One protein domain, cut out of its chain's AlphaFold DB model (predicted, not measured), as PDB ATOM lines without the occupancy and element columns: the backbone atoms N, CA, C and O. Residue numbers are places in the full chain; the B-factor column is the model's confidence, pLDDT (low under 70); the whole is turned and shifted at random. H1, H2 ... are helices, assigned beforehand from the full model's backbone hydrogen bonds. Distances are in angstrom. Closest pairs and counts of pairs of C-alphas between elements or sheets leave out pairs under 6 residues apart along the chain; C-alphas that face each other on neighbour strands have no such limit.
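What this domain is: This is residues 2 to 74 of the 81 residues of the protein "Diphthamide biosynthesis enzyme Dph2" of Thermoplasmatales archaeon (UniProt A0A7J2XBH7). Little of this domain is regular structure: four short helices, none touching another, are set round a middle of loops, where residues 36 to 37 pair briefly with residues 56 to 57, parallel. The printed part has 73 residues with H1, H2, H3 and H4 in that order and no named strand; the class is all helix, with 24 residues in named elements. It is compact, radius of gyration of the C-alphas 12.4 A, and rounded, spanning 32 by 26 by 20 A.

Where its parts are: Find C-alpha 2 at (11.997, -31.735, -16.615); from there H1 runs 10.2 A through residues 2 to 8. Look next for H2 at residues 24 to 28 and H3 at 42 to 46. H4, residues 59 to 65, runs 9.9 A to C-alpha 65 at (4.739, -30.103, -30.107).

How they stand to each other: Compare Ile 3 with Pro 59: their C-alphas, the closest of H1 and H4, are 7.7 A apart. These helices are close but not clearly touching, at a shallow tilt of 31 degrees, the same way. The other helix pairs are apart. In each helix, every O i to N i+4 pair is within hydrogen-bond range.

The domain as a whole: The farthest C-alphas, Asp 29 and Glu 72, are 35.6 A apart. The three links between helices are long, the printed part has no cut, and no printed residue is under 70 in pLDDT.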
ATOM      1  N   ARG A   2      13.417 -31.370 -16.368       92.31
ATOM      2  CA  ARG A   2      11.997 -31.735 -16.615       92.31
ATOM      3  C   ARG A   2      11.749 -32.195 -18.060       92.31
ATOM      4  O   ARG A   2      11.317 -33.320 -18.266       92.31
ATOM      5  N   ILE A   3      12.146 -31.357 -19.019       93.25
ATOM      6  CA  ILE A   3      11.987 -31.576 -20.465       93.25
ATOM      7  C   ILE A   3      12.544 -32.930 -20.919       93.25
ATOM      8  O   ILE A   3      11.824 -33.717 -21.520       93.25
ATOM      9  N   LYS A   4      13.793 -33.250 -20.551       94.12
ATOM     10  CA  LYS A   4      14.418 -34.542 -20.879       94.12
ATOM     11  C   LYS A   4      13.546 -35.729 -20.455       94.12
ATOM     12  O   LYS A   4      13.294 -36.613 -21.260       94.12
ATOM     13  N   ARG A   5      13.034 -35.722 -19.218       93.62
ATOM     14  CA  ARG A   5      12.173 -36.808 -18.714       93.62
ATOM     15  C   ARG A   5      10.857 -36.906 -19.481       93.62
ATOM     16  O   ARG A   5      10.356 -38.006 -19.681       93.62
ATOM     17  N   ASP A   6      10.277 -35.773 -19.863       93.25
ATOM     18  CA  ASP A   6       9.032 -35.746 -20.634       93.25
ATOM     19  C   ASP A   6       9.213 -36.318 -22.044       93.25
ATOM     20  O   ASP A   6       8.335 -37.033 -22.526       93.25
ATOM     21  N   LEU A   7      10.357 -36.039 -22.674       94.81
ATOM     22  CA  LEU A   7      10.739 -36.591 -23.972       94.81
ATOM     23  C   LEU A   7      11.012 -38.098 -23.891       94.81
ATOM     24  O   LEU A   7      10.489 -38.862 -24.699       94.81
ATOM     25  N   GLU A   8      11.751 -38.546 -22.873       94.44
ATOM     26  CA  GLU A   8      12.065 -39.969 -22.674       94.44
ATOM     27  C   GLU A   8      10.812 -40.820 -22.426       94.44
ATOM     28  O   GLU A   8      10.700 -41.923 -22.953       94.44
ATOM     29  N   LYS A   9       9.819 -40.292 -21.695       94.62
ATOM     30  CA  LYS A   9       8.508 -40.949 -21.512       94.62
ATOM     31  C   LYS A   9       7.725 -41.143 -22.813       94.62
ATOM     32  O   LYS A   9       6.770 -41.910 -22.830       94.62
ATOM     33  N   ARG A  10       8.090 -40.419 -23.869       94.12
ATOM     34  CA  ARG A  10       7.478 -40.467 -25.204       94.12
ATOM     35  C   ARG A  10       8.393 -41.152 -26.217       94.12
ATOM     36  O   ARG A  10       8.286 -40.885 -27.410       94.12
ATOM     37  N   GLU A  11       9.324 -41.973 -25.729       95.12
ATOM     38  CA  GLU A  11      10.260 -42.762 -26.537       95.12
ATOM     39  C   GLU A  11      11.168 -41.905 -27.438       95.12
ATOM     40  O   GLU A  11      11.678 -42.362 -28.461       95.12
ATOM     41  N   LYS A  12      11.411 -40.645 -27.053       94.69
ATOM     42  CA  LYS A  12      12.389 -39.771 -27.709       94.69
ATOM     43  C   LYS A  12      13.734 -39.848 -26.992       94.69
ATOM     44  O   LYS A  12      13.799 -39.813 -25.762       94.69
ATOM     45  N   LYS A  13      14.822 -39.901 -27.763       95.00
ATOM     46  CA  LYS A  13      16.184 -39.758 -27.234       95.00
ATOM     47  C   LYS A  13      16.452 -38.279 -26.973       95.00
ATOM     48  O   LYS A  13      16.312 -37.465 -27.876       95.00
ATOM     49  N   ALA A  14      16.833 -37.937 -25.747       95.00
ATOM     50  CA  ALA A  14      17.109 -36.561 -25.353       95.00
ATOM     51  C   ALA A  14      18.435 -36.481 -24.593       95.00
ATOM     52  O   ALA A  14      18.626 -37.166 -23.586       95.00
ATOM     53  N   HIS A  15      19.330 -35.611 -25.051       94.31
ATOM     54  CA  HIS A  15      20.623 -35.353 -24.422       94.31
ATOM     55  C   HIS A  15      20.634 -33.940 -23.838       94.31
ATOM     56  O   HIS A  15      19.960 -33.047 -24.344       94.31
ATOM     57  N   LEU A  16      21.354 -33.750 -22.731       94.06
ATOM     58  CA  LEU A  16      21.541 -32.427 -22.143       94.06
ATOM     59  C   LEU A  16      22.881 -31.880 -22.628       94.06
ATOM     60  O   LEU A  16      23.921 -32.392 -22.219       94.06
ATOM     61  N   LEU A  17      22.833 -30.859 -23.476       92.38
ATOM     62  CA  LEU A  17      24.008 -30.102 -23.891       92.38
ATOM     63  C   LEU A  17      24.209 -28.946 -22.907       92.38
ATOM     64  O   LEU A  17      23.251 -28.255 -22.559       92.38
ATOM     65  N   ILE A  18      25.435 -28.780 -22.416       92.31
ATOM     66  CA  ILE A  18      25.809 -27.709 -21.488       92.31
ATOM     67  C   ILE A  18      26.958 -26.949 -22.140       92.31
ATOM     68  O   ILE A  18      27.982 -27.549 -22.456       92.31
ATOM     69  N   MET A  19      26.761 -25.653 -22.351       90.94
ATOM     70  CA  MET A  19      27.711 -24.750 -22.994       90.94
ATOM     71  C   MET A  19      27.499 -23.333 -22.458       90.94
ATOM     72  O   MET A  19      26.390 -23.009 -22.029       90.94
ATOM     73  N   ASP A  20      28.552 -22.518 -22.485       91.56
ATOM     74  CA  ASP A  20      28.478 -21.106 -22.088       91.56
ATOM     75  C   ASP A  20      27.921 -20.228 -23.217       91.56
ATOM     76  O   ASP A  20      27.130 -19.324 -22.960       91.56
ATOM     77  N   ASP A  21      28.305 -20.522 -24.462       90.19
ATOM     78  CA  ASP A  21      27.882 -19.789 -25.654       90.19
ATOM     79  C   ASP A  21      27.196 -20.737 -26.642       90.19
ATOM     80  O   ASP A  21      27.730 -21.802 -26.973       90.19
ATOM     81  N   VAL A  22      25.995 -20.363 -27.084       90.00
ATOM     82  CA  VAL A  22      25.173 -21.177 -27.982       90.00
ATOM     83  C   VAL A  22      25.427 -20.711 -29.404       90.00
ATOM     84  O   VAL A  22      24.863 -19.716 -29.847       90.00
ATOM     85  N   ARG A  23      26.280 -21.447 -30.119       88.38
ATOM     86  CA  ARG A  23      26.665 -21.118 -31.492       88.38
ATOM     87  C   ARG A  23      26.277 -22.253 -32.444       88.38
ATOM     88  O   ARG A  23      26.564 -23.407 -32.110       88.38
ATOM     89  N   PRO A  24      25.643 -21.962 -33.594       88.75
ATOM     90  CA  PRO A  24      25.182 -23.009 -34.501       88.75
ATOM     91  C   PRO A  24      26.294 -23.929 -35.016       88.75
ATOM     92  O   PRO A  24      26.121 -25.145 -34.997       88.75
ATOM     93  N   ASP A  25      27.471 -23.372 -35.331       88.44
ATOM     94  CA  ASP A  25      28.643 -24.111 -35.825       88.44
ATOM     95  C   ASP A  25      29.073 -25.238 -34.872       88.44
ATOM     96  O   ASP A  25      29.340 -26.361 -35.291       88.44
ATOM     97  N   LEU A  26      29.073 -24.970 -33.561       86.75
ATOM     98  CA  LEU A  26      29.440 -25.970 -32.553       86.75
ATOM     99  C   LEU A  26      28.421 -27.102 -32.437       86.75
ATOM    100  O   LEU A  26      28.764 -28.202 -32.006       86.75
ATOM    101  N   ILE A  27      27.153 -26.813 -32.723       88.25
ATOM    102  CA  ILE A  27      26.059 -27.765 -32.549       88.25
ATOM    103  C   ILE A  27      25.919 -28.652 -33.788       88.25
ATOM    104  O   ILE A  27      25.651 -29.846 -33.643       88.25
ATOM    105  N   GLU A  28      26.165 -28.106 -34.977       86.12
ATOM    106  CA  GLU A  28      26.246 -28.865 -36.229       86.12
ATOM    107  C   GLU A  28      27.337 -29.940 -36.169       86.12
ATOM    108  O   GLU A  28      27.067 -31.101 -36.487       86.12
ATOM    109  N   ASP A  29      28.522 -29.597 -35.651       86.75
ATOM    110  CA  ASP A  29      29.646 -30.529 -35.487       86.75
ATOM    111  C   ASP A  29      29.321 -31.730 -34.578       86.75
ATOM    112  O   ASP A  29      29.898 -32.810 -34.734       86.75
ATOM    113  N   LEU A  30      28.392 -31.577 -33.624       86.12
ATOM    114  CA  LEU A  30      27.953 -32.688 -32.770       86.12
ATOM    115  C   LEU A  30      27.112 -33.709 -33.548       86.12
ATOM    116  O   LEU A  30      27.209 -34.908 -33.277       86.12
ATOM    117  N   GLY A  31      26.302 -33.234 -34.499       84.12
ATOM    118  CA  GLY A  31      25.423 -34.044 -35.337       84.12
ATOM    119  C   GLY A  31      24.409 -34.919 -34.578       84.12
ATOM    120  O   GLY A  31      24.361 -34.990 -33.351       84.12
ATOM    121  N   GLY A  32      23.558 -35.622 -35.333       89.38
ATOM    122  CA  GLY A  32      22.695 -36.682 -34.787       89.38
ATOM    123  C   GLY A  32      21.493 -36.217 -33.952       89.38
ATOM    124  O   GLY A  32      20.907 -37.033 -33.235       89.38
ATOM    125  N   PHE A  33      21.116 -34.941 -34.048       93.38
ATOM    126  CA  PHE A  33      19.907 -34.387 -33.439       93.38
ATOM    127  C   PHE A  33      18.897 -33.987 -34.514       93.38
ATOM    128  O   PHE A  33      19.256 -33.336 -35.487       93.38
ATOM    129  N   ASP A  34      17.627 -34.336 -34.309       94.06
ATOM    130  CA  ASP A  34      16.537 -33.936 -35.214       94.06
ATOM    131  C   ASP A  34      15.951 -32.558 -34.853       94.06
ATOM    132  O   ASP A  34      15.227 -31.951 -35.638       94.06
ATOM    133  N   CYS A  35      16.183 -32.100 -33.620       94.88
ATOM    134  CA  CYS A  35      15.618 -30.880 -33.052       94.88
ATOM    135  C   CYS A  35      16.417 -30.462 -31.815       94.88
ATOM    136  O   CYS A  35      16.858 -31.307 -31.027       94.88
ATOM    137  N   LEU A  36      16.530 -29.155 -31.609       95.38
ATOM    138  CA  LEU A  36      17.107 -28.532 -30.426       95.38
ATOM    139  C   LEU A  36      16.012 -27.888 -29.581       95.38
ATOM    140  O   LEU A  36      14.981 -27.449 -30.089       95.38
ATOM    141  N   VAL A  37      16.251 -27.815 -28.273       95.56
ATOM    142  CA  VAL A  37      15.392 -27.082 -27.340       95.56
ATOM    143  C   VAL A  37      16.280 -26.164 -26.516       95.56
ATOM    144  O   VAL A  37      17.049 -26.644 -25.678       95.56
ATOM    145  N   SER A  38      16.190 -24.856 -26.751       94.50
ATOM    146  CA  SER A  38      16.930 -23.869 -25.971       94.50
ATOM    147  C   SER A  38      16.263 -23.702 -24.613       94.50
ATOM    148  O   SER A  38      15.128 -23.251 -24.516       94.50
ATOM    149  N   THR A  39      16.969 -24.066 -23.544       93.31
ATOM    150  CA  THR A  39      16.588 -23.700 -22.167       93.31
ATOM    151  C   THR A  39      17.439 -22.548 -21.632       93.31
ATOM    152  O   THR A  39      17.509 -22.357 -20.418       93.31
ATOM    153  N   ALA A  40      18.175 -21.878 -22.522       90.94
ATOM    154  CA  ALA A  40      19.021 -20.732 -22.229       90.94
ATOM    155  C   ALA A  40      18.235 -19.449 -22.543       90.94
ATOM    156  O   ALA A  40      17.057 -19.357 -22.210       90.94
ATOM    157  N   CYS A  41      18.865 -18.455 -23.170       90.06
ATOM    158  CA  CYS A  41      18.173 -17.243 -23.577       90.06
ATOM    159  C   CYS A  41      17.089 -17.552 -24.629       90.06
ATOM    160  O   CYS A  41      17.421 -18.142 -25.663       90.06
ATOM    161  N   PRO A  42      15.823 -17.134 -24.423       90.88
ATOM    162  CA  PRO A  42      14.740 -17.404 -25.369       90.88
ATOM    163  C   PRO A  42      15.003 -16.768 -26.736       90.88
ATOM    164  O   PRO A  42      14.612 -17.317 -27.761       90.88
ATOM    165  N   ARG A  43      15.758 -15.661 -26.770       91.56
ATOM    166  CA  ARG A  43      16.165 -14.996 -28.014       91.56
ATOM    167  C   ARG A  43      16.981 -15.893 -28.942       91.56
ATOM    168  O   ARG A  43      16.895 -15.707 -30.139       91.56
ATOM    169  N   VAL A  44      17.696 -16.899 -28.436       92.19
ATOM    170  CA  VAL A  44      18.449 -17.820 -29.308       92.19
ATOM    171  C   VAL A  44      17.499 -18.619 -30.205       92.19
ATOM    172  O   VAL A  44      17.742 -18.769 -31.396       92.19
ATOM    173  N   ALA A  45      16.391 -19.113 -29.648       92.75
ATOM    174  CA  ALA A  45      15.414 -19.883 -30.415       92.75
ATOM    175  C   ALA A  45      14.502 -19.000 -31.287       92.75
ATOM    176  O   ALA A  45      13.906 -19.505 -32.228       92.75
ATOM    177  N   ILE A  46      14.382 -17.704 -30.978       92.06
ATOM    178  CA  ILE A  46      13.452 -16.781 -31.651       92.06
ATOM    179  C   ILE A  46      14.162 -15.902 -32.691       92.06
ATOM    180  O   ILE A  46      13.660 -15.742 -33.800       92.06
ATOM    181  N   ASP A  47      15.313 -15.332 -32.342       92.94
ATOM    182  CA  ASP A  47      16.058 -14.383 -33.175       92.94
ATOM    183  C   ASP A  47      17.101 -15.112 -34.039       92.94
ATOM    184  O   ASP A  47      17.222 -14.827 -35.229       92.94
ATOM    185  N   ASP A  48      17.817 -16.088 -33.465       91.69
ATOM    186  CA  ASP A  48      18.977 -16.728 -34.109       91.69
ATOM    187  C   ASP A  48      18.636 -18.054 -34.817       91.69
ATOM    188  O   ASP A  48      19.523 -18.732 -35.338       91.69
ATOM    189  N   TYR A  49      17.353 -18.433 -34.881       92.94
ATOM    190  CA  TYR A  49      16.911 -19.732 -35.413       92.94
ATOM    191  C   TYR A  49      17.369 -20.006 -36.851       92.94
ATOM    192  O   TYR A  49      17.590 -21.157 -37.211       92.94
ATOM    193  N   GLN A  50      17.536 -18.960 -37.669       93.69
ATOM    194  CA  GLN A  50      17.987 -19.085 -39.059       93.69
ATOM    195  C   GLN A  50      19.429 -19.585 -39.180       93.69
ATOM    196  O   GLN A  50      19.826 -20.014 -40.259       93.69
ATOM    197  N   GLY A  51      20.214 -19.484 -38.106       92.38
ATOM    198  CA  GLY A  51      21.581 -19.981 -38.071       92.38
ATOM    199  C   GLY A  51      21.677 -21.490 -37.872       92.38
ATOM    200  O   GLY A  51      22.761 -22.015 -38.062       92.38
ATOM    201  N   PHE A  52      20.593 -22.170 -37.486       92.75
ATOM    202  CA  PHE A  52      20.592 -23.604 -37.206       92.75
ATOM    203  C   PHE A  52      20.007 -24.398 -38.376       92.75
ATOM    204  O   PHE A  52      18.883 -24.146 -38.808       92.75
ATOM    205  N   ASP A  53      20.722 -25.436 -38.809       92.06
ATOM    206  CA  ASP A  53      20.253 -26.366 -39.848       92.06
ATOM    207  C   ASP A  53      19.043 -27.224 -39.427       92.06
ATOM    208  O   ASP A  53      18.322 -27.774 -40.266       92.06
ATOM    209  N   ILE A  54      18.810 -27.353 -38.119       93.88
ATOM    210  CA  ILE A  54      17.702 -28.113 -37.531       93.88
ATOM    211  C   ILE A  54      16.810 -27.202 -36.680       93.88
ATOM    212  O   ILE A  54      17.295 -26.215 -36.127       93.88
ATOM    213  N   PRO A  55      15.515 -27.535 -36.508       95.19
ATOM    214  CA  PRO A  55      14.610 -26.719 -35.709       95.19
ATOM    215  C   PRO A  55      15.131 -26.519 -34.285       95.19
ATOM    216  O   PRO A  55      15.434 -27.491 -33.586       95.19
ATOM    217  N   ILE A  56      15.173 -25.266 -33.841       95.44
ATOM    218  CA  ILE A  56      15.437 -24.894 -32.455       95.44
ATOM    219  C   ILE A  56      14.161 -24.332 -31.837       95.44
ATOM    220  O   ILE A  56      13.561 -23.404 -32.365       95.44
ATOM    221  N   LEU A  57      13.720 -24.938 -30.737       96.00
ATOM    222  CA  LEU A  57      12.473 -24.593 -30.062       96.00
ATOM    223  C   LEU A  57      12.742 -24.012 -28.676       96.00
ATOM    224  O   LEU A  57      13.695 -24.384 -27.989       96.00
ATOM    225  N   THR A  58      11.839 -23.167 -28.216       95.75
ATOM    226  CA  THR A  58      11.688 -22.815 -26.804       95.75
ATOM    227  C   THR A  58      11.016 -23.957 -26.023       95.75
ATOM    228  O   THR A  58      10.390 -24.856 -26.602       95.75
ATOM    229  N   PRO A  59      11.070 -23.948 -24.677       94.88
ATOM    230  CA  PRO A  59      10.310 -24.884 -23.856       94.88
ATOM    231  C   PRO A  59       8.797 -24.786 -24.089       94.88
ATOM    232  O   PRO A  59       8.109 -25.805 -24.025       94.88
ATOM    233  N   VAL A  60       8.290 -23.580 -24.366       94.56
ATOM    234  CA  VAL A  60       6.868 -23.317 -24.621       94.56
ATOM    235  C   VAL A  60       6.423 -23.954 -25.938       94.56
ATOM    236  O   VAL A  60       5.421 -24.670 -25.970       94.56
ATOM    237  N   GLU A  61       7.201 -23.782 -27.005       95.62
ATOM    238  CA  GLU A  61       6.934 -24.422 -28.298       95.62
ATOM    239  C   GLU A  61       7.048 -25.944 -28.206       95.62
ATOM    240  O   GLU A  61       6.209 -26.668 -28.745       95.62
ATOM    241  N   LEU A  62       8.024 -26.460 -27.449       95.62
ATOM    242  CA  LEU A  62       8.117 -27.896 -27.212       95.62
ATOM    243  C   LEU A  62       6.849 -28.436 -26.541       95.62
ATOM    244  O   LEU A  62       6.366 -29.502 -26.922       95.62
ATOM    245  N   GLU A  63       6.311 -27.729 -25.542       94.69
ATOM    246  CA  GLU A  63       5.068 -28.115 -24.870       94.69
ATOM    247  C   GLU A  63       3.897 -28.217 -25.854       94.69
ATOM    248  O   GLU A  63       3.065 -29.115 -25.700       94.69
ATOM    249  N   MET A  64       3.864 -27.384 -26.894       95.25
ATOM    250  CA  MET A  64       2.876 -27.487 -27.972       95.25
ATOM    251  C   MET A  64       3.116 -28.713 -28.848       95.25
ATOM    252  O   MET A  64       2.194 -29.499 -29.065       95.25
ATOM    253  N   VAL A  65       4.362 -28.944 -29.276       94.12
ATOM    254  CA  VAL A  65       4.739 -30.103 -30.107       94.12
ATOM    255  C   VAL A  65       4.381 -31.424 -29.423       94.12
ATOM    256  O   VAL A  65       3.923 -32.367 -30.068       94.12
ATOM    257  N   ILE A  66       4.547 -31.506 -28.102       92.44
ATOM    258  CA  ILE A  66       4.197 -32.706 -27.330       92.44
ATOM    259  C   ILE A  66       2.741 -32.700 -26.824       92.44
ATOM    260  O   ILE A  66       2.353 -33.591 -26.064       92.44
ATOM    261  N   GLY A  67       1.911 -31.732 -27.219       92.50
ATOM    262  CA  GLY A  67       0.483 -31.681 -26.886       92.50
ATOM    263  C   GLY A  67       0.173 -31.405 -25.410       92.50
ATOM    264  O   GLY A  67      -0.860 -31.838 -24.907       92.50
ATOM    265  N   LYS A  68       1.080 -30.741 -24.684       92.12
ATOM    266  CA  LYS A  68       0.842 -30.225 -23.321       92.12
ATOM    267  C   LYS A  68       0.218 -28.829 -23.315       92.12
ATOM    268  O   LYS A  68      -0.411 -28.466 -22.327       92.12
ATOM    269  N   ARG A  69       0.406 -28.068 -24.391       94.19
ATOM    270  CA  ARG A  69      -0.127 -26.719 -24.592       94.19
ATOM    271  C   ARG A  69      -0.803 -26.658 -25.959       94.19
ATOM    272  O   ARG A  69      -0.352 -27.325 -26.888       94.19
ATOM    273  N   ARG A  70      -1.896 -25.907 -26.082       95.56
ATOM    274  CA  ARG A  70      -2.552 -25.692 -27.379       95.56
ATOM    275  C   ARG A  70      -1.885 -24.540 -28.115       95.56
ATOM    276  O   ARG A  70      -1.331 -23.644 -27.485       95.56
ATOM    277  N   MET A  71      -1.977 -24.550 -29.439       93.00
ATOM    278  CA  MET A  71      -1.378 -23.509 -30.275       93.00
ATOM    279  C   MET A  71      -2.034 -22.143 -30.044       93.00
ATOM    280  O   MET A  71      -1.371 -21.115 -30.095       93.00
ATOM    281  N   GLU A  72      -3.334 -22.133 -29.737       94.00
ATOM    282  CA  GLU A  72      -4.080 -20.909 -29.408       94.00
ATOM    283  C   GLU A  72      -3.579 -20.225 -28.126       94.00
ATOM    284  O   GLU A  72      -3.788 -19.028 -27.951       94.00
ATOM    285  N   ASP A  73      -2.906 -20.975 -27.250       94.25
ATOM    286  CA  ASP A  73      -2.359 -20.499 -25.977       94.25
ATOM    287  C   ASP A  73      -0.855 -20.163 -26.113       94.25
ATOM    288  O   ASP A  73      -0.073 -20.362 -25.173       94.25
ATOM    289  N   TYR A  74      -0.418 -19.737 -27.308       92.50
ATOM    290  CA  TYR A  74       0.976 -19.374 -27.563       92.50
ATOM    291  C   TYR A  74       1.397 -18.145 -26.761       92.50
ATOM    292  O   TYR A  74       0.761 -17.094 -26.809       92.50
TER     293      TYR A  74